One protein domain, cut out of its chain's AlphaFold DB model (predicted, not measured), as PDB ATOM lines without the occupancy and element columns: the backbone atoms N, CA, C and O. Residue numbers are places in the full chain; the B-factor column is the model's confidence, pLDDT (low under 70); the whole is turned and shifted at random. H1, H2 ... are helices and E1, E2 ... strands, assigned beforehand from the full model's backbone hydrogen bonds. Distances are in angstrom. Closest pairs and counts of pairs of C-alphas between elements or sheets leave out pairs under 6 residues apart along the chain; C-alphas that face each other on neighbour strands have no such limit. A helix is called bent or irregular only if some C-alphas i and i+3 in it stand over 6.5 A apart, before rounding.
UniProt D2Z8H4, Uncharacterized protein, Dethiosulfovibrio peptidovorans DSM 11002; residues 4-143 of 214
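Overview. This is residues 4 to 143 of the 214 residues of an uncharacterized protein of Dethiosulfovibrio peptidovorans DSM 11002 (UniProt D2Z8H4). The core is a strongly twisted sheet of six parallel strands, with H4 packed over the middle of one face and H2 and H3 on either side of H4. Beyond the sheet's E6 edge the helical hairpin H5 and H6 reaches outward, while at the opposite end of the long axis residues 4 to 12 of H1 stick out as a free arm. There are 140 printed residues, with six named helices and six named strands in the chain order H1 E1 E2 E3 H2 E4 H3 H4 E5 H5 H6 E6; across the sheet the strand order is E3 E2 E1 E4 E5 E6. The class is mixed, helices and strands, and the whole is compact, with a radius of gyration of the C-alphas of 16.4 A. The spans are 65 by 29 by 26 A, and the arm adds to the length: without residues 4 to 12 the body spans 51 by 28 by 26 A.

Along the chain. Across the sheet stand E3, residues 52 to 54; E2, residues 37 to 42, 16.6 A from first to last C-alpha; E1, residues 18 to 23, 16.0 A; E4, residues 70 to 74, 13.3 A; E5, residues 106 to 109, 10.0 A; and E6, residues 139 to 142, which ends at C-alpha 142 (130.511, 137.061, 145.489). H4 is residues 91 to 100, 14.3 A long, beginning at C-alpha 91 (140.687, 155.927, 148.641). H2 is residues 61 to 66 and H3 residues 78 to 86, 12.4 A. H5 is residues 111 to 118 and is irregular, with C-alphas 112 and 115 at 7.5 A; H6, the longest helix, is residues 122 to 136, 20.8 A. H1 is residues 4 to 14, 15.1 A, beginning at C-alpha 4 (173.578, 135.476, 144.547).

Arrangement. E3 and E6 are the edge strands. E1 and E4 are parallel at 20 degrees, with N 22 and O 72 at 2.8 A. Within hydrogen-bond range are also N 21 and O 39 of E1 and E2, 2.8 A; N 53 and O 40 of E3 and E2, 2.8 A; N 107 and O 71 of E5 and E4, 2.8 A; and N 140 and O 106 of E6 and E5, 2.8 A. H4 and H6 are on the same face, in two layers, helices on one face of a sheet. H4 has a height over the sheet of 8.8 A, lies over E4 and, only just, E1 with 3 C-alphas, and runs slantwise to the strands, at 37 degrees to E4 on the local plane. H6 lies beside the strands, over none of them. H2 touches H4 at a shallow tilt of 30 degrees, the same way, with C-alphas 62 and 98 closest at 4.1 A; it only grazes the sheet. H3, not on the sheet, touches H4 at a steep tilt of 51 degrees, C-alphas 84 and 93 closest at 6.2 A. Residues 130 to 134 of H6 touch H3, C-alphas 134 and 85 closest at 6.4 A. H5, which only grazes the sheet, forms a helical hairpin with H6, at a steep tilt of 45 degrees, opposite ways; C-alphas 117 and 124 are closest at 7.0 A. H1 is not on the sheet and touches no helix. Two strand-helix-strand units, parallel neighbour strands with helices between them in the chain, are E4, H3 H4, E5 and E5, H5 H6, E6; E3, H2, E4 is a split one, with E2 E1 between its strands. The three crossovers are right-handed. Every O i to N i+4 pair is within hydrogen-bond range in H1, H3, H4 and H6; H2 has 0 of 2 and H5 0 of 4, against O i to N i+3 counts of 2 of 3 and 3 of 5.

Size, cuts and confidence. The two C-alphas farthest apart, of Asn 4 and Gly 121, are 65.0 A apart. The printed part has no cut. The link E1 to E2, 13 residues, is long. The mean pLDDT of the printed part is 85.1; residues 13 to 14, 26 to 34, 45 to 47 and 49 are under 70.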
ATOM      1  N   ASN A   4     174.369 136.387 145.372       74.25
ATOM      2  CA  ASN A   4     173.578 135.476 144.547       74.25
ATOM      3  C   ASN A   4     172.383 134.903 145.319       74.25
ATOM      4  O   ASN A   4     171.273 134.871 144.801       74.25
ATOM      5  N   LYS A   5     172.561 134.572 146.605       75.69
ATOM      6  CA  LYS A   5     171.451 134.119 147.461       75.69
ATOM      7  C   LYS A   5     170.416 135.214 147.704       75.69
ATOM      8  O   LYS A   5     169.228 134.917 147.802       75.69
ATOM      9  N   THR A   6     170.845 136.470 147.818       74.44
ATOM     10  CA  THR A   6     169.920 137.602 147.967       74.44
ATOM     11  C   THR A   6     169.135 137.840 146.679       74.44
ATOM     12  O   THR A   6     167.922 138.015 146.745       74.44
ATOM     13  N   VAL A   7     169.797 137.793 145.518       78.00
ATOM     14  CA  VAL A   7     169.150 137.946 144.205       78.00
ATOM     15  C   VAL A   7     168.138 136.829 143.960       78.00
ATOM     16  O   VAL A   7     166.985 137.128 143.659       78.00
ATOM     17  N   ASP A   8     168.507 135.567 144.188       72.88
ATOM     18  CA  ASP A   8     167.598 134.425 144.025       72.88
ATOM     19  C   ASP A   8     166.375 134.531 144.939       72.88
ATOM     20  O   ASP A   8     165.249 134.233 144.540       72.88
ATOM     21  N   MET A   9     166.569 134.998 146.173       70.31
ATOM     22  CA  MET A   9     165.482 135.192 147.128       70.31
ATOM     23  C   MET A   9     164.553 136.346 146.726       70.31
ATOM     24  O   MET A   9     163.341 136.233 146.901       70.31
ATOM     25  N   VAL A  10     165.093 137.437 146.172       71.06
ATOM     26  CA  VAL A  10     164.300 138.561 145.652       71.06
ATOM     27  C   VAL A  10     163.525 138.139 144.409       71.06
ATOM     28  O   VAL A  10     162.322 138.364 144.359       71.06
ATOM     29  N   LEU A  11     164.161 137.459 143.453       73.56
ATOM     30  CA  LEU A  11     163.497 136.948 142.252       73.56
ATOM     31  C   LEU A  11     162.382 135.962 142.605       73.56
ATOM     32  O   LEU A  11     161.273 136.078 142.091       73.56
ATOM     33  N   LYS A  12     162.640 135.051 143.551       71.81
ATOM     34  CA  LYS A  12     161.628 134.110 144.036       71.81
ATOM     35  C   LYS A  12     160.453 134.821 144.707       71.81
ATOM     36  O   LYS A  12     159.324 134.381 144.545       71.81
ATOM     37  N   LYS A  13     160.688 135.920 145.432       65.25
ATOM     38  CA  LYS A  13     159.606 136.735 146.009       65.25
ATOM     39  C   LYS A  13     158.840 137.529 144.954       65.25
ATOM     40  O   LYS A  13     157.624 137.592 145.037       65.25
ATOM     41  N   LEU A  14     159.528 138.088 143.960       67.50
ATOM     42  CA  LEU A  14     158.907 138.831 142.859       67.50
ATOM     43  C   LEU A  14     158.080 137.935 141.929       67.50
ATOM     44  O   LEU A  14     157.190 138.431 141.252       67.50
ATOM     45  N   SER A  15     158.358 136.629 141.893       75.31
ATOM     46  CA  SER A  15     157.565 135.666 141.120       75.31
ATOM     47  C   SER A  15     156.256 135.234 141.789       75.31
ATOM     48  O   SER A  15     155.485 134.501 141.174       75.31
ATOM     49  N   ILE A  16     156.017 135.624 143.046       82.50
ATOM     50  CA  ILE A  16     154.795 135.262 143.772       82.50
ATOM     51  C   ILE A  16     153.711 136.295 143.433       82.50
ATOM     52  O   ILE A  16     153.973 137.487 143.599       82.50
ATOM     53  N   PRO A  17     152.506 135.866 143.010       85.69
ATOM     54  CA  PRO A  17     151.398 136.780 142.763       85.69
ATOM     55  C   PRO A  17     151.075 137.610 144.006       85.69
ATOM     56  O   PRO A  17     150.976 137.061 145.106       85.69
ATOM     57  N   ARG A  18     150.882 138.916 143.832       90.62
ATOM     58  CA  ARG A  18     150.553 139.866 144.898       90.62
ATOM     59  C   ARG A  18     149.069 140.191 144.846       90.62
ATOM     60  O   ARG A  18     148.610 140.899 143.955       90.62
ATOM     61  N   ILE A  19     148.300 139.675 145.797       91.38
ATOM     62  CA  ILE A  19     146.851 139.884 145.847       91.38
ATOM     63  C   ILE A  19     146.514 140.881 146.948       91.38
ATOM     64  O   ILE A  19     146.818 140.673 148.124       91.38
ATOM     65  N   GLY A  20     145.863 141.972 146.554       93.06
ATOM     66  CA  GLY A  20     145.360 142.980 147.470       93.06
ATOM     67  C   GLY A  20     144.095 142.506 148.176       93.06
ATOM     68  O   GLY A  20     143.213 141.919 147.553       93.06
ATOM     69  N   VAL A  21     143.974 142.809 149.463       92.00
ATOM     70  CA  VAL A  21     142.775 142.548 150.262       92.00
ATOM     71  C   VAL A  21     142.338 143.848 150.919       92.00
ATOM     72  O   VAL A  21     143.010 144.337 151.824       92.00
ATOM     73  N   LEU A  22     141.217 144.405 150.467       92.62
ATOM     74  CA  LEU A  22     140.606 145.600 151.039       92.62
ATOM     75  C   LEU A  22     139.580 145.220 152.110       92.62
ATOM     76  O   LEU A  22     138.591 144.532 151.843       92.62
ATOM     77  N   TRP A  23     139.828 145.698 153.323       88.62
ATOM     78  CA  TRP A  23     139.059 145.401 154.521       88.62
ATOM     79  C   TRP A  23     138.075 146.525 154.857       88.62
ATOM     80  O   TRP A  23     138.487 147.645 155.155       88.62
ATOM     81  N   HIS A  24     136.779 146.199 154.900       82.19
ATOM     82  CA  HIS A  24     135.729 147.081 155.442       82.19
ATOM     83  C   HIS A  24     135.083 146.552 156.728       82.19
ATOM     84  O   HIS A  24     134.288 147.242 157.366       82.19
ATOM     85  N   SER A  25     135.419 145.331 157.140       71.94
ATOM     86  CA  SER A  25     135.004 144.773 158.425       71.94
ATOM     87  C   SER A  25     136.112 143.899 159.010       71.94
ATOM     88  O   SER A  25     137.027 143.485 158.300       71.94
ATOM     89  N   ARG A  26     136.041 143.614 160.317       63.97
ATOM     90  CA  ARG A  26     136.993 142.735 161.017       63.97
ATOM     91  C   ARG A  26     136.690 141.254 160.772       63.97
ATOM     92  O   ARG A  26     136.572 140.476 161.719       63.97
ATOM     93  N   SER A  27     136.510 140.859 159.518       59.31
ATOM     94  CA  SER A  27     136.395 139.444 159.183       59.31
ATOM     95  C   SER A  27     137.712 138.751 159.536       59.31
ATOM     96  O   SER A  27     138.796 139.307 159.373       59.31
ATOM     97  N   ARG A  28     137.648 137.525 160.044       57.56
ATOM     98  CA  ARG A  28     138.846 136.697 160.153       57.56
ATOM     99  C   ARG A  28     139.032 136.017 158.805       57.56
ATOM    100  O   ARG A  28     138.176 135.242 158.396       57.56
ATOM    101  N   TRP A  29     140.113 136.346 158.115       64.12
ATOM    102  CA  TRP A  29     140.504 135.660 156.892       64.12
ATOM    103  C   TRP A  29     141.815 134.926 157.156       64.12
ATOM    104  O   TRP A  29     142.759 135.498 157.697       64.12
ATOM    105  N   GLU A  30     141.836 133.644 156.815       60.25
ATOM    106  CA  GLU A  30     143.001 132.775 156.941       60.25
ATOM    107  C   GLU A  30     143.413 132.370 155.530       60.25
ATOM    108  O   GLU A  30     142.992 131.341 155.007       60.25
ATOM    109  N   GLY A  31     144.175 133.238 154.868       61.59
ATOM    110  CA  GLY A  31     144.810 132.876 153.611       61.59
ATOM    111  C   GLY A  31     145.948 131.906 153.826       61.59
ATOM    112  O   GLY A  31     146.742 132.058 154.758       61.59
ATOM    113  N   ASP A  32     146.065 130.949 152.915       62.19
ATOM    114  CA  ASP A  32     147.250 130.115 152.856       62.19
ATOM    115  C   ASP A  32     148.450 130.975 152.421       62.19
ATOM    116  O   ASP A  32     148.425 131.651 151.387       62.19
ATOM    117  N   ARG A  33     149.499 130.994 153.249       63.50
ATOM    118  CA  ARG A  33     150.665 131.890 153.103       63.50
ATOM    119  C   ARG A  33     151.724 131.342 152.133       63.50
ATOM    120  O   ARG A  33     152.838 131.856 152.089       63.50
ATOM    121  N   GLY A  34     151.412 130.271 151.401       61.78
ATOM    122  CA  GLY A  34     152.393 129.526 150.604       61.78
ATOM    123  C   GLY A  34     152.553 129.961 149.144       61.78
ATOM    124  O   GLY A  34     153.645 129.817 148.597       61.78
ATOM    125  N   PHE A  35     151.495 130.478 148.510       74.50
ATOM    126  CA  PHE A  35     151.436 130.625 147.042       74.50
ATOM    127  C   PHE A  35     151.147 132.042 146.546       74.50
ATOM    128  O   PHE A  35     151.235 132.292 145.347       74.50
ATOM    129  N   VAL A  36     150.794 132.950 147.453       81.12
ATOM    130  CA  VAL A  36     150.373 134.320 147.159       81.12
ATOM    131  C   VAL A  36     150.925 135.234 148.249       81.12
ATOM    132  O   VAL A  36     150.931 134.867 149.426       81.12
ATOM    133  N   ASP A  37     151.393 136.413 147.852       86.31
ATOM    134  CA  ASP A  37     151.731 137.507 148.753       86.31
ATOM    135  C   ASP A  37     150.481 138.361 148.966       86.31
ATOM    136  O   ASP A  37     149.917 138.920 148.023       86.31
ATOM    137  N   TRP A  38     150.010 138.418 150.205       87.50
ATOM    138  CA  TRP A  38     148.756 139.072 150.548       87.50
ATOM    139  C   TRP A  38     149.030 140.476 151.062       87.50
ATOM    140  O   TRP A  38     149.698 140.663 152.078       87.50
ATOM    141  N   VAL A  39     148.503 141.475 150.355       90.94
ATOM    142  CA  VAL A  39     148.701 142.883 150.698       90.94
ATOM    143  C   VAL A  39     147.417 143.432 151.303       90.94
ATOM    144  O   VAL A  39     146.395 143.534 150.630       90.94
ATOM    145  N   HIS A  40     147.451 143.760 152.592       90.88
ATOM    146  CA  HIS A  40     146.258 144.148 153.338       90.88
ATOM    147  C   HIS A  40     146.068 145.668 153.320       90.88
ATOM    148  O   HIS A  40     146.952 146.411 153.744       90.88
ATOM    149  N   TYR A  41     144.894 146.120 152.889       92.38
ATOM    150  CA  TYR A  41     144.501 147.525 152.826       92.38
ATOM    151  C   TYR A  41     143.297 147.792 153.719       92.38
ATOM    152  O   TYR A  41     142.344 147.014 153.729       92.38
ATOM    153  N   VAL A  42     143.300 148.914 154.425       90.19
ATOM    154  CA  VAL A  42     142.138 149.378 155.188       90.19
ATOM    155  C   VAL A  42     141.743 150.765 154.719       90.19
ATOM    156  O   VAL A  42     142.600 151.588 154.401       90.19
ATOM    157  N   ASP A  43     140.443 151.027 154.700       81.81
ATOM    158  CA  ASP A  43     139.904 152.353 154.413       81.81
ATOM    159  C   ASP A  43     139.407 152.996 155.714       81.81
ATOM    160  O   ASP A  43     138.207 153.103 155.978       81.81
ATOM    161  N   GLY A  44     140.369 153.341 156.575       70.00
ATOM    162  CA  GLY A  44     140.120 153.862 157.915       70.00
ATOM    163  C   GLY A  44     139.714 152.799 158.947       70.00
ATOM    164  O   GLY A  44     139.088 151.781 158.657       70.00
ATOM    165  N   GLY A  45     140.068 153.057 160.207       68.50
ATOM    166  CA  GLY A  45     139.743 152.185 161.335       68.50
ATOM    167  C   GLY A  45     140.814 151.130 161.660       68.50
ATOM    168  O   GLY A  45     141.924 151.160 161.137       68.50
ATOM    169  N   PRO A  46     140.521 150.226 162.610       63.19
ATOM    170  CA  PRO A  46     141.492 149.256 163.107       63.19
ATOM    171  C   PRO A  46     141.673 148.094 162.122       63.19
ATOM    172  O   PRO A  46     140.737 147.322 161.909       63.19
ATOM    173  N   GLY A  47     142.881 147.966 161.571       64.31
ATOM    174  CA  GLY A  47     143.232 146.916 160.617       64.31
ATOM    175  C   GLY A  47     143.400 145.509 161.201       64.31
ATOM    176  O   GLY A  47     143.207 145.297 162.405       64.31
ATOM    177  N   PRO A  48     143.719 144.526 160.339       74.56
ATOM    178  CA  PRO A  48     143.972 143.147 160.748       74.56
ATOM    179  C   PRO A  48     145.226 143.031 161.635       74.56
ATOM    180  O   PRO A  48     145.975 143.986 161.825       74.56
ATOM    181  N   ALA A  49     145.449 141.840 162.198       68.25
ATOM    182  CA  ALA A  49     146.634 141.555 163.016       68.25
ATOM    183  C   ALA A  49     147.943 141.508 162.201       68.25
ATOM    184  O   ALA A  49     149.021 141.690 162.764       68.25
ATOM    185  N   ASP A  50     147.846 141.254 160.895       71.62
ATOM    186  CA  ASP A  50     148.966 141.280 159.951       71.62
ATOM    187  C   ASP A  50     149.307 142.719 159.519       71.62
ATOM    188  O   ASP A  50     148.464 143.604 159.662       71.62
ATOM    189  N   PRO A  51     150.514 142.988 158.980       80.31
ATOM    190  CA  PRO A  51     150.862 144.307 158.458       80.31
ATOM    191  C   PRO A  51     149.856 144.767 157.403       80.31
ATOM    192  O   PRO A  51     149.533 144.030 156.471       80.31
ATOM    193  N   TRP A  52     149.383 146.000 157.546       86.88
ATOM    194  CA  TRP A  52     148.381 146.592 156.672       86.88
ATOM    195  C   TRP A  52     148.753 148.025 156.311       86.88
ATOM    196  O   TRP A  52     149.511 148.688 157.021       86.88
ATOM    197  N   TYR A  53     148.195 148.495 155.201       90.12
ATOM    198  CA  TYR A  53     148.360 149.853 154.711       90.12
ATOM    199  C   TYR A  53     147.048 150.625 154.841       90.12
ATOM    200  O   TYR A  53     145.990 150.146 154.428       90.12
ATOM    201  N   ASP A  54     147.116 151.826 155.416       90.69
ATOM    202  CA  ASP A  54     145.992 152.760 155.417       90.69
ATOM    203  C   ASP A  54     145.879 153.415 154.041       90.69
ATOM    204  O   ASP A  54     146.770 154.171 153.640       90.69
ATOM    205  N   LEU A  55     144.784 153.170 153.324       92.06
ATOM    206  CA  LEU A  55     144.562 153.797 152.022       92.06
ATOM    207  C   LEU A  55     144.437 155.313 152.128       92.06
ATOM    208  O   LEU A  55     144.818 156.018 151.198       92.06
ATOM    209  N   ASN A  56     143.965 155.831 153.262       88.56
ATOM    210  CA  ASN A  56     143.841 157.273 153.468       88.56
ATOM    211  C   ASN A  56     145.183 157.962 153.726       88.56
ATOM    212  O   ASN A  56     145.259 159.186 153.670       88.56
ATOM    213  N   SER A  57     146.244 157.187 153.967       89.88
ATOM    214  CA  SER A  57     147.613 157.704 154.044       89.88
ATOM    215  C   SER A  57     148.323 157.747 152.684       89.88
ATOM    216  O   SER A  57     149.434 158.266 152.593       89.88
ATOM    217  N   MET A  58     147.707 157.202 151.628       91.00
ATOM    218  CA  MET A  58     148.287 157.155 150.288       91.00
ATOM    219  C   MET A  58     147.882 158.366 149.448       91.00
ATOM    220  O   MET A  58     146.697 158.643 149.267       91.00
ATOM    221  N   ASP A  59     148.864 159.022 148.827       90.25
ATOM    222  CA  ASP A  59     148.606 160.145 147.915       90.25
ATOM    223  C   ASP A  59     147.845 159.712 146.649       90.25
ATOM    224  O   ASP A  59     147.013 160.456 146.126       90.25
ATOM    225  N   ARG A  60     148.149 158.513 146.131       92.62
ATOM    226  CA  ARG A  60     147.645 157.998 144.844       92.62
ATOM    227  C   ARG A  60     147.276 156.511 144.917       92.62
ATOM    228  O   ARG A  60     147.981 155.687 144.324       92.62
ATOM    229  N   PRO A  61     146.205 156.144 145.643       94.19
ATOM    230  CA  PRO A  61     145.796 154.748 145.819       94.19
ATOM    231  C   PRO A  61     145.498 154.032 144.490       94.19
ATOM    232  O   PRO A  61     145.700 152.827 144.376       94.19
ATOM    233  N   GLU A  62     145.102 154.756 143.439       95.06
ATOM    234  CA  GLU A  62     144.855 154.196 142.107       95.06
ATOM    235  C   GLU A  62     146.111 153.621 141.422       95.06
ATOM    236  O   GLU A  62     146.016 152.832 140.475       95.06
ATOM    237  N   ASN A  63     147.310 154.004 141.874       95.19
ATOM    238  CA  ASN A  63     148.566 153.484 141.336       95.19
ATOM    239  C   ASN A  63     148.966 152.142 141.940       95.19
ATOM    240  O   ASN A  63     149.791 151.450 141.346       95.19
ATOM    241  N   GLU A  64     148.373 151.744 143.063       92.56
ATOM    242  CA  GLU A  64     148.719 150.484 143.719       92.56
ATOM    243  C   GLU A  64     148.396 149.274 142.832       92.56
ATOM    244  O   GLU A  64     149.086 148.265 142.879       92.56
ATOM    245  N   GLY A  65     147.448 149.409 141.899       86.06
ATOM    246  CA  GLY A  65     147.206 148.402 140.865       86.06
ATOM    247  C   GLY A  65     148.418 148.088 139.965       86.06
ATOM    248  O   GLY A  65     148.359 147.124 139.220       86.06
ATOM    249  N   TYR A  66     149.517 148.854 139.989       87.94
ATOM    250  CA  TYR A  66     150.769 148.448 139.322       87.94
ATOM    251  C   TYR A  66     151.541 147.362 140.079       87.94
ATOM    252  O   TYR A  66     152.401 146.708 139.495       87.94
ATOM    253  N   SER A  67     151.301 147.230 141.382       89.88
ATOM    254  CA  SER A  67     152.043 146.338 142.273       89.88
ATOM    255  C   SER A  67     151.312 145.013 142.527       89.88
ATOM    256  O   SER A  67     151.890 144.125 143.159       89.88
ATOM    257  N   LEU A  68     150.062 144.908 142.061       92.56
ATOM    258  CA  LEU A  68     149.122 143.829 142.345       92.56
ATOM    259  C   LEU A  68     148.787 143.019 141.089       92.56
ATOM    260  O   LEU A  68     148.727 143.551 139.983       92.56
ATOM    261  N   ASP A  69     148.453 141.750 141.303       90.38
ATOM    262  CA  ASP A  69     147.927 140.818 140.302       90.38
ATOM    263  C   ASP A  69     146.403 140.633 140.420       90.38
ATOM    264  O   ASP A  69     145.767 140.011 139.570       90.38
ATOM    265  N   GLY A  70     145.794 141.172 141.479       92.75
ATOM    266  CA  GLY A  70     144.359 141.105 141.730       92.75
ATOM    267  C   GLY A  70     143.963 141.793 143.030       92.75
ATOM    268  O   GLY A  70     144.809 142.095 143.875       92.75
ATOM    269  N   LEU A  71     142.664 142.041 143.193       95.44
ATOM    270  CA  LEU A  71     142.107 142.700 144.372       95.44
ATOM    271  C   LEU A  71     140.845 141.986 144.858       95.44
ATOM    272  O   LEU A  71     139.919 141.738 144.091       95.44
ATOM    273  N   MET A  72     140.781 141.718 146.156       93.25
ATOM    274  CA  MET A  72     139.596 141.218 146.839       93.25
ATOM    275  C   MET A  72     139.095 142.272 147.823       93.25
ATOM    276  O   MET A  72     139.855 142.771 148.646       93.25
ATOM    277  N   VAL A  73     137.810 142.603 147.760       92.94
ATOM    278  CA  VAL A  73     137.153 143.540 148.675       92.94
ATOM    279  C   VAL A  73     136.214 142.748 149.568       92.94
ATOM    280  O   VAL A  73     135.226 142.181 149.099       92.94
ATOM    281  N   LEU A  74     136.539 142.689 150.856       88.50
ATOM    282  CA  LEU A  74     135.808 141.891 151.831       88.50
ATOM    283  C   LEU A  74     134.642 142.685 152.411       88.50
ATOM    284  O   LEU A  74     134.841 143.767 152.968       88.50
ATOM    285  N   SER A  75     133.438 142.110 152.329       87.56
ATOM    286  CA  SER A  75     132.197 142.716 152.825       87.56
ATOM    287  C   SER A  75     132.005 144.156 152.329       87.56
ATOM    288  O   SER A  75     131.880 145.091 153.122       87.56
ATOM    289  N   ALA A  76     132.003 144.328 151.005       90.25
ATOM    290  CA  ALA A  76     131.915 145.622 150.341       90.25
ATOM    291  C   ALA A  76     130.659 146.399 150.796       90.25
ATOM    292  O   ALA A  76     129.533 145.910 150.633       90.25
ATOM    293  N   PRO A  77     130.811 147.606 151.373       90.12
ATOM    294  CA  PRO A  77     129.676 148.364 151.876       90.12
ATOM    295  C   PRO A  77     128.867 148.982 150.721       90.12
ATOM    296  O   PRO A  77     129.437 149.352 149.692       90.12
ATOM    297  N   PRO A  78     127.546 149.199 150.887       91.00
ATOM    298  CA  PRO A  78     126.704 149.829 149.865       91.00
ATOM    299  C   PRO A  78     127.207 151.190 149.377       91.00
ATOM    300  O   PRO A  78     127.009 151.540 148.215       91.00
ATOM    301  N   SER A  79     127.844 151.966 150.260       91.88
ATOM    302  CA  SER A  79     128.436 153.261 149.920       91.88
ATOM    303  C   SER A  79     129.517 153.129 148.851       91.88
ATOM    304  O   SER A  79     129.490 153.891 147.890       91.88
ATOM    305  N   LEU A  80     130.391 152.127 148.985       93.12
ATOM    306  CA  LEU A  80     131.450 151.834 148.024       93.12
ATOM    307  C   LEU A  80     130.870 151.334 146.700       93.12
ATOM    308  O   LEU A  80     131.267 151.791 145.639       93.12
ATOM    309  N   LEU A  81     129.886 150.430 146.741       93.50
ATOM    310  CA  LEU A  81     129.256 149.928 145.514       93.50
ATOM    311  C   LEU A  81     128.593 151.052 144.715       93.50
ATOM    312  O   LEU A  81     128.735 151.117 143.498       93.50
ATOM    313  N   ARG A  82     127.886 151.955 145.407       92.94
ATOM    314  CA  ARG A  82     127.282 153.138 144.787       92.94
ATOM    315  C   ARG A  82     128.346 153.993 144.110       92.94
ATOM    316  O   ARG A  82     128.152 154.404 142.976       92.94
ATOM    317  N   GLU A  83     129.432 154.248 144.825       95.12
ATOM    318  CA  GLU A  83     130.549 155.047 144.348       95.12
ATOM    319  C   GLU A  83     131.172 154.454 143.074       95.12
ATOM    320  O   GLU A  83     131.362 155.175 142.102       95.12
ATOM    321  N   LEU A  84     131.393 153.139 143.021       94.69
ATOM    322  CA  LEU A  84     131.958 152.467 141.845       94.69
ATOM    323  C   LEU A  84     131.076 152.570 140.590       94.69
ATOM    324  O   LEU A  84     131.602 152.597 139.480       94.69
ATOM    325  N   VAL A  85     129.752 152.638 140.750       92.94
ATOM    326  CA  VAL A  85     128.812 152.813 139.628       92.94
ATOM    327  C   VAL A  85     128.721 154.278 139.184       92.94
ATOM    328  O   VAL A  85     128.341 154.554 138.049       92.94
ATOM    329  N   THR A  86     129.059 155.235 140.056       92.50
ATOM    330  CA  THR A  86     128.957 156.670 139.752       92.50
ATOM    331  C   THR A  86     130.306 157.318 139.475       92.50
ATOM    332  O   THR A  86     130.547 157.789 138.367       92.50
ATOM    333  N   PHE A  87     131.162 157.398 140.491       92.25
ATOM    334  CA  PHE A  87     132.465 158.045 140.443       92.25
ATOM    335  C   PHE A  87     133.290 157.677 141.696       92.25
ATOM    336  O   PHE A  87     132.771 157.872 142.796       92.25
ATOM    337  N   PRO A  88     134.542 157.193 141.560       92.69
ATOM    338  CA  PRO A  88     135.408 156.796 142.675       92.69
ATOM    339  C   PRO A  88     136.028 158.005 143.402       92.69
ATOM    340  O   PRO A  88     137.043 158.554 142.975       92.69
ATOM    341  N   GLU A  89     135.421 158.417 144.513       91.69
ATOM    342  CA  GLU A  89     135.855 159.522 145.379       91.69
ATOM    343  C   GLU A  89     136.761 159.067 146.538       91.69
ATOM    344  O   GLU A  89     137.734 159.745 146.879       91.69
ATOM    345  N   THR A  90     136.461 157.925 147.156       93.56
ATOM    346  CA  THR A  90     137.182 157.403 148.321       93.56
ATOM    347  C   THR A  90     138.507 156.770 147.917       93.56
ATOM    348  O   THR A  90     138.760 156.445 146.756       93.56
ATOM    349  N   SER A  91     139.406 156.595 148.884       94.31
ATOM    350  CA  SER A  91     140.687 155.927 148.641       94.31
ATOM    351  C   SER A  91     140.477 154.458 148.244       94.31
ATOM    352  O   SER A  91     141.135 153.984 147.318       94.31
ATOM    353  N   GLY A  92     139.499 153.772 148.854       94.56
ATOM    354  CA  GLY A  92     139.067 152.431 148.449       94.56
ATOM    355  C   GLY A  92     138.493 152.378 147.031       94.56
ATOM    356  O   GLY A  92     138.914 151.542 146.228       94.56
ATOM    357  N   GLY A  93     137.588 153.295 146.675       95.50
ATOM    358  CA  GLY A  93     137.029 153.367 145.323       95.50
ATOM    359  C   GLY A  93     138.084 153.666 144.256       95.50
ATOM    360  O   GLY A  93     138.103 153.020 143.208       95.50
ATOM    361  N   ARG A  94     139.021 154.584 144.537       96.19
ATOM    362  CA  ARG A  94     140.143 154.914 143.639       96.19
ATOM    363  C   ARG A  94     141.110 153.748 143.445       96.19
ATOM    364  O   ARG A  94     141.533 153.512 142.314       96.19
ATOM    365  N   LEU A  95     141.416 152.988 144.501       96.75
ATOM    366  CA  LEU A  95     142.187 151.744 144.392       96.75
ATOM    367  C   LEU A  95     141.508 150.762 143.427       96.75
ATOM    368  O   LEU A  95     142.136 150.285 142.483       96.75
ATOM    369  N   ILE A  96     140.215 150.495 143.634       96.62
ATOM    370  CA  ILE A  96     139.445 149.565 142.797       96.62
ATOM    371  C   ILE A  96     139.419 150.039 141.342       96.62
ATOM    372  O   ILE A  96     139.710 149.256 140.440       96.62
ATOM    373  N   ALA A  97     139.139 151.322 141.107       95.19
ATOM    374  CA  ALA A  97     139.154 151.903 139.769       95.19
ATOM    375  C   ALA A  97     140.533 151.775 139.098       95.19
ATOM    376  O   ALA A  97     140.616 151.448 137.914       95.19
ATOM    377  N   GLY A  98     141.619 151.964 139.854       94.88
ATOM    378  CA  GLY A  98     142.989 151.754 139.385       94.88
ATOM    379  C   GLY A  98     143.297 150.301 139.006       94.88
ATOM    380  O   GLY A  98     144.031 150.060 138.045       94.88
ATOM    381  N   CYS A  99     142.723 149.330 139.718       95.19
ATOM    382  CA  CYS A  99     142.816 147.911 139.368       95.19
ATOM    383  C   CYS A  99     142.013 147.586 138.099       95.19
ATOM    384  O   CYS A  99     142.546 146.972 137.174       95.19
ATOM    385  N   LEU A 100     140.764 148.053 138.013       92.50
ATOM    386  CA  LEU A 100     139.898 147.841 136.847       92.50
ATOM    387  C   LEU A 100     140.471 148.487 135.580       92.50
ATOM    388  O   LEU A 100     140.507 147.854 134.531       92.50
ATOM    389  N   GLY A 101     141.019 149.702 135.681       90.38
ATOM    390  CA  GLY A 101     141.684 150.386 134.567       90.38
ATOM    391  C   GLY A 101     142.912 149.646 134.019       90.38
ATOM    392  O   GLY A 101     143.358 149.930 132.910       90.38
ATOM    393  N   ARG A 102     143.446 148.676 134.772       88.88
ATOM    394  CA  ARG A 102     144.536 147.778 134.357       88.88
ATOM    395  C   ARG A 102     144.061 146.379 133.971       88.88
ATOM    396  O   ARG A 102     144.892 145.523 133.691       88.88
ATOM    397  N   ASN A 103     142.749 146.147 133.924       88.00
ATOM    398  CA  ASN A 103     142.134 144.838 133.703       88.00
ATOM    399  C   ASN A 103     142.546 143.785 134.748       88.00
ATOM    400  O   ASN A 103     142.604 142.594 134.437       88.00
ATOM    401  N   LEU A 104     142.845 144.210 135.980       87.81
ATOM    402  CA  LEU A 104     143.091 143.271 137.067       87.81
ATOM    403  C   LEU A 104     141.775 142.642 137.540       87.81
ATOM    404  O   LEU A 104     140.750 143.328 137.589       87.81
ATOM    405  N   PRO A 105     141.789 141.363 137.949       88.94
ATOM    406  CA  PRO A 105     140.625 140.737 138.550       88.94
ATOM    407  C   PRO A 105     140.284 141.428 139.876       88.94
ATOM    408  O   PRO A 105     141.095 141.452 140.806       88.94
ATOM    409  N   VAL A 106     139.064 141.962 139.967       95.81
ATOM    410  CA  VAL A 106     138.510 142.538 141.198       95.81
ATOM    411  C   VAL A 106     137.341 141.684 141.669       95.81
ATOM    412  O   VAL A 106     136.363 141.507 140.947       95.81
ATOM    413  N   VAL A 107     137.423 141.174 142.893       94.62
ATOM    414  CA  VAL A 107     136.365 140.388 143.531       94.62
ATOM    415  C   VAL A 107     135.716 141.226 144.624       94.62
ATOM    416  O   VAL A 107     136.394 141.652 145.555       94.62
ATOM    417  N   LEU A 108     134.406 141.445 144.536       94.31
ATOM    418  CA  LEU A 108     133.624 142.154 145.546       94.31
ATOM    419  C   LEU A 108     132.760 141.156 146.313       94.31
ATOM    420  O   LEU A 108     131.844 140.559 145.748       94.31
ATOM    421  N   ASP A 109     133.017 140.989 147.607       90.88
ATOM    422  CA  ASP A 109     132.127 140.238 148.487       90.88
ATOM    423  C   ASP A 109     130.940 141.106 148.908       90.88
ATOM    424  O   ASP A 109     131.061 141.990 149.755       90.88
ATOM    425  N   VAL A 110     129.781 140.829 148.313       90.88
ATOM    426  CA  VAL A 110     128.508 141.509 148.582       90.88
ATOM    427  C   VAL A 110     127.532 140.613 149.348       90.88
ATOM    428  O   VAL A 110     126.328 140.862 149.367       90.88
ATOM    429  N   THR A 111     128.031 139.571 150.021       87.75
ATOM    430  CA  THR A 111     127.204 138.604 150.764       87.75
ATOM    431  C   THR A 111     126.337 139.272 151.837       87.75
ATOM    432  O   THR A 111     125.199 138.855 152.061       87.75
ATOM    433  N   SER A 112     126.825 140.353 152.456       85.00
ATOM    434  CA  SER A 112     126.068 141.158 153.426       85.00
ATOM    435  C   SER A 112     124.795 141.787 152.839       85.00
ATOM    436  O   SER A 112     123.862 142.090 153.581       85.00
ATOM    437  N   LEU A 113     124.725 141.941 151.513       85.88
ATOM    438  CA  LEU A 113     123.601 142.539 150.789       85.88
ATOM    439  C   LEU A 113     122.643 141.503 150.206       85.88
ATOM    440  O   LEU A 113     121.679 141.874 149.540       85.88
ATOM    441  N   ARG A 114     122.847 140.209 150.481       82.94
ATOM    442  CA  ARG A 114     121.973 139.141 149.976       82.94
ATOM    443  C   ARG A 114     120.500 139.381 150.325       82.94
ATOM    444  O   ARG A 114     119.632 139.117 149.508       82.94
ATOM    445  N   GLY A 115     120.198 139.941 151.499       81.88
ATOM    446  CA  GLY A 115     118.815 140.261 151.883       81.88
ATOM    447  C   GLY A 115     118.133 141.299 150.978       81.88
ATOM    448  O   GLY A 115     116.908 141.342 150.911       81.88
ATOM    449  N   TRP A 116     118.903 142.124 150.265       86.00
ATOM    450  CA  TRP A 116     118.373 143.164 149.379       86.00
ATOM    451  C   TRP A 116     117.989 142.614 148.008       86.00
ATOM    452  O   TRP A 116     117.213 143.238 147.292       86.00
ATOM    453  N   SER A 117     118.477 141.424 147.650       79.38
ATOM    454  CA  SER A 117     118.137 140.785 146.380       79.38
ATOM    455  C   SER A 117     116.662 140.375 146.295       79.38
ATOM    456  O   SER A 117     116.174 140.089 145.212       79.38
ATOM    457  N   ALA A 118     115.955 140.329 147.430       82.12
ATOM    458  CA  ALA A 118     114.522 140.057 147.500       82.12
ATOM    459  C   ALA A 118     113.650 141.311 147.300       82.12
ATOM    460  O   ALA A 118     112.423 141.210 147.308       82.12
ATOM    461  N   TRP A 119     114.246 142.505 147.176       82.69
ATOM    462  CA  TRP A 119     113.489 143.736 146.959       82.69
ATOM    463  C   TRP A 119     112.816 143.727 145.587       82.69
ATOM    464  O   TRP A 119     113.453 143.465 144.573       82.69
ATOM    465  N   GLN A 120     111.528 144.061 145.570       82.38
ATOM    466  CA  GLN A 120     110.701 144.097 144.367       82.38
ATOM    467  C   GLN A 120     110.410 145.536 143.921       82.38
ATOM    468  O   GLN A 120     110.565 146.494 144.687       82.38
ATOM    469  N   GLY A 121     109.966 145.690 142.672       84.94
ATOM    470  CA  GLY A 121     109.613 146.984 142.086       84.94
ATOM    471  C   GLY A 121     110.828 147.867 141.750       84.94
ATOM    472  O   GLY A 121     111.951 147.365 141.644       84.94
ATOM    473  N   PRO A 122     110.643 149.196 141.612       86.06
ATOM    474  CA  PRO A 122     111.667 150.094 141.064       86.06
ATOM    475  C   PRO A 122     113.007 150.090 141.816       86.06
ATOM    476  O   PRO A 122     114.060 150.329 141.228       86.06
ATOM    477  N   MET A 123     112.988 149.823 143.126       84.50
ATOM    478  CA  MET A 123     114.214 149.756 143.926       84.50
ATOM    479  C   MET A 123     114.998 148.461 143.674       84.50
ATOM    480  O   MET A 123     116.224 148.502 143.594       84.50
ATOM    481  N   GLY A 124     114.298 147.335 143.503       85.81
ATOM    482  CA  GLY A 124     114.905 146.058 143.123       85.81
ATOM    483  C   GLY A 124     115.548 146.129 141.740       85.81
ATOM    484  O   GLY A 124     116.707 145.760 141.575       85.81
ATOM    485  N   GLU A 125     114.843 146.718 140.770       85.19
ATOM    486  CA  GLU A 125     115.374 146.958 139.421       85.19
ATOM    487  C   GLU A 125     116.624 147.845 139.438       85.19
ATOM    488  O   GLU A 125     117.612 147.557 138.758       85.19
ATOM    489  N   ARG A 126     116.613 148.915 140.246       88.06
ATOM    490  CA  ARG A 126     117.771 149.803 140.403       88.06
ATOM    491  C   ARG A 126     118.977 149.070 140.989       88.06
ATOM    492  O   ARG A 126     120.093 149.286 140.521       88.06
ATOM    493  N   LEU A 127     118.764 148.219 141.991       89.25
ATOM    494  CA  LEU A 127     119.825 147.414 142.594       89.25
ATOM    495  C   LEU A 127     120.388 146.393 141.595       89.25
ATOM    496  O   LEU A 127     121.603 146.290 141.450       89.25
ATOM    497  N   ALA A 128     119.517 145.686 140.871       87.00
ATOM    498  CA  ALA A 128     119.926 144.733 139.843       87.00
ATOM    499  C   ALA A 128     120.759 145.406 138.742       87.00
ATOM    500  O   ALA A 128     121.801 144.877 138.353       87.00
ATOM    501  N   ARG A 129     120.351 146.604 138.298       89.12
ATOM    502  CA  ARG A 129     121.122 147.404 137.336       89.12
ATOM    503  C   ARG A 129     122.494 147.781 137.887       89.12
ATOM    504  O   ARG A 129     123.480 147.516 137.218       89.12
ATOM    505  N   ALA A 130     122.570 148.292 139.115       90.44
ATOM    506  CA  ALA A 130     123.851 148.651 139.727       90.44
ATOM    507  C   ALA A 130     124.825 147.456 139.791       90.44
ATOM    508  O   ALA A 130     126.005 147.597 139.491       90.44
ATOM    509  N   MET A 131     124.337 146.259 140.125       90.25
ATOM    510  CA  MET A 131     125.169 145.048 140.168       90.25
ATOM    511  C   MET A 131     125.590 144.577 138.767       90.25
ATOM    512  O   MET A 131     126.717 144.114 138.572       90.25
ATOM    513  N   SER A 132     124.711 144.735 137.774       87.62
ATOM    514  CA  SER A 132     125.055 144.517 136.366       87.62
ATOM    515  C   SER A 132     126.137 145.488 135.895       87.62
ATOM    516  O   SER A 132     127.075 145.059 135.231       87.62
ATOM    517  N   ASP A 133     126.042 146.766 136.266       89.62
ATOM    518  CA  ASP A 133     127.027 147.791 135.912       89.62
ATOM    519  C   ASP A 133     128.393 147.465 136.532       89.62
ATOM    520  O   ASP A 133     129.407 147.506 135.843       89.62
ATOM    521  N   LEU A 134     128.434 147.029 137.797       90.94
ATOM    522  CA  LEU A 134     129.672 146.564 138.438       90.94
ATOM    523  C   LEU A 134     130.299 145.373 137.704       90.94
ATOM    524  O   LEU A 134     131.514 145.325 137.524       90.94
ATOM    525  N   THR A 135     129.477 144.422 137.262       88.81
ATOM    526  CA  THR A 135     129.958 143.260 136.501       88.81
ATOM    527  C   THR A 135     130.494 143.686 135.135       88.81
ATOM    528  O   THR A 135     131.552 143.225 134.712       88.81
ATOM    529  N   PHE A 136     129.801 144.611 134.465       85.88
ATOM    530  CA  PHE A 136     130.236 145.200 133.200       85.88
ATOM    531  C   PHE A 136     131.564 145.958 133.335       85.88
ATOM    532  O   PHE A 136     132.402 145.883 132.440       85.88
ATOM    533  N   LEU A 137     131.793 146.623 134.471       84.56
ATOM    534  CA  LEU A 137     133.062 147.280 134.793       84.56
ATOM    535  C   LEU A 137     134.222 146.297 135.045       84.56
ATOM    536  O   LEU A 137     135.364 146.740 135.127       84.56
ATOM    537  N   GLY A 138     133.957 144.989 135.150       84.88
ATOM    538  CA  GLY A 138     134.970 143.944 135.333       84.88
ATOM    539  C   GLY A 138     135.029 143.343 136.741       84.88
ATOM    540  O   GLY A 138     135.903 142.520 137.017       84.88
ATOM    541  N   CYS A 139     134.109 143.710 137.637       91.38
ATOM    542  CA  CYS A 139     134.043 143.127 138.975       91.38
ATOM    543  C   CYS A 139     133.392 141.735 138.956       91.38
ATOM    544  O   CYS A 139     132.345 141.518 138.350       91.38
ATOM    545  N   SER A 140     133.959 140.803 139.717       91.31
ATOM    546  CA  SER A 140     133.319 139.535 140.073       91.31
ATOM    547  C   SER A 140     132.597 139.687 141.407       91.31
ATOM    548  O   SER A 140     133.221 140.012 142.415       91.31
ATOM    549  N   LEU A 141     131.286 139.456 141.435       91.44
ATOM    550  CA  LEU A 141     130.472 139.639 142.637       91.44
ATOM    551  C   LEU A 141     130.274 138.307 143.370       91.44
ATOM    552  O   LEU A 141     129.676 137.374 142.838       91.44
ATOM    553  N   VAL A 142     130.742 138.218 144.613       88.62
ATOM    554  CA  VAL A 142     130.511 137.061 145.489       88.62
ATOM    555  C   VAL A 142     129.271 137.313 146.334       88.62
ATOM    556  O   VAL A 142     129.114 138.369 146.938       88.62
ATOM    557  N   GLY A 143     128.376 136.326 146.383       80.12
ATOM    558  CA  GLY A 143     127.111 136.435 147.113       80.12
ATOM    559  C   GLY A 143     125.956 137.028 146.296       80.12
ATOM    560  O   GLY A 143     124.852 137.123 146.830       80.12
TER     561      GLY A 143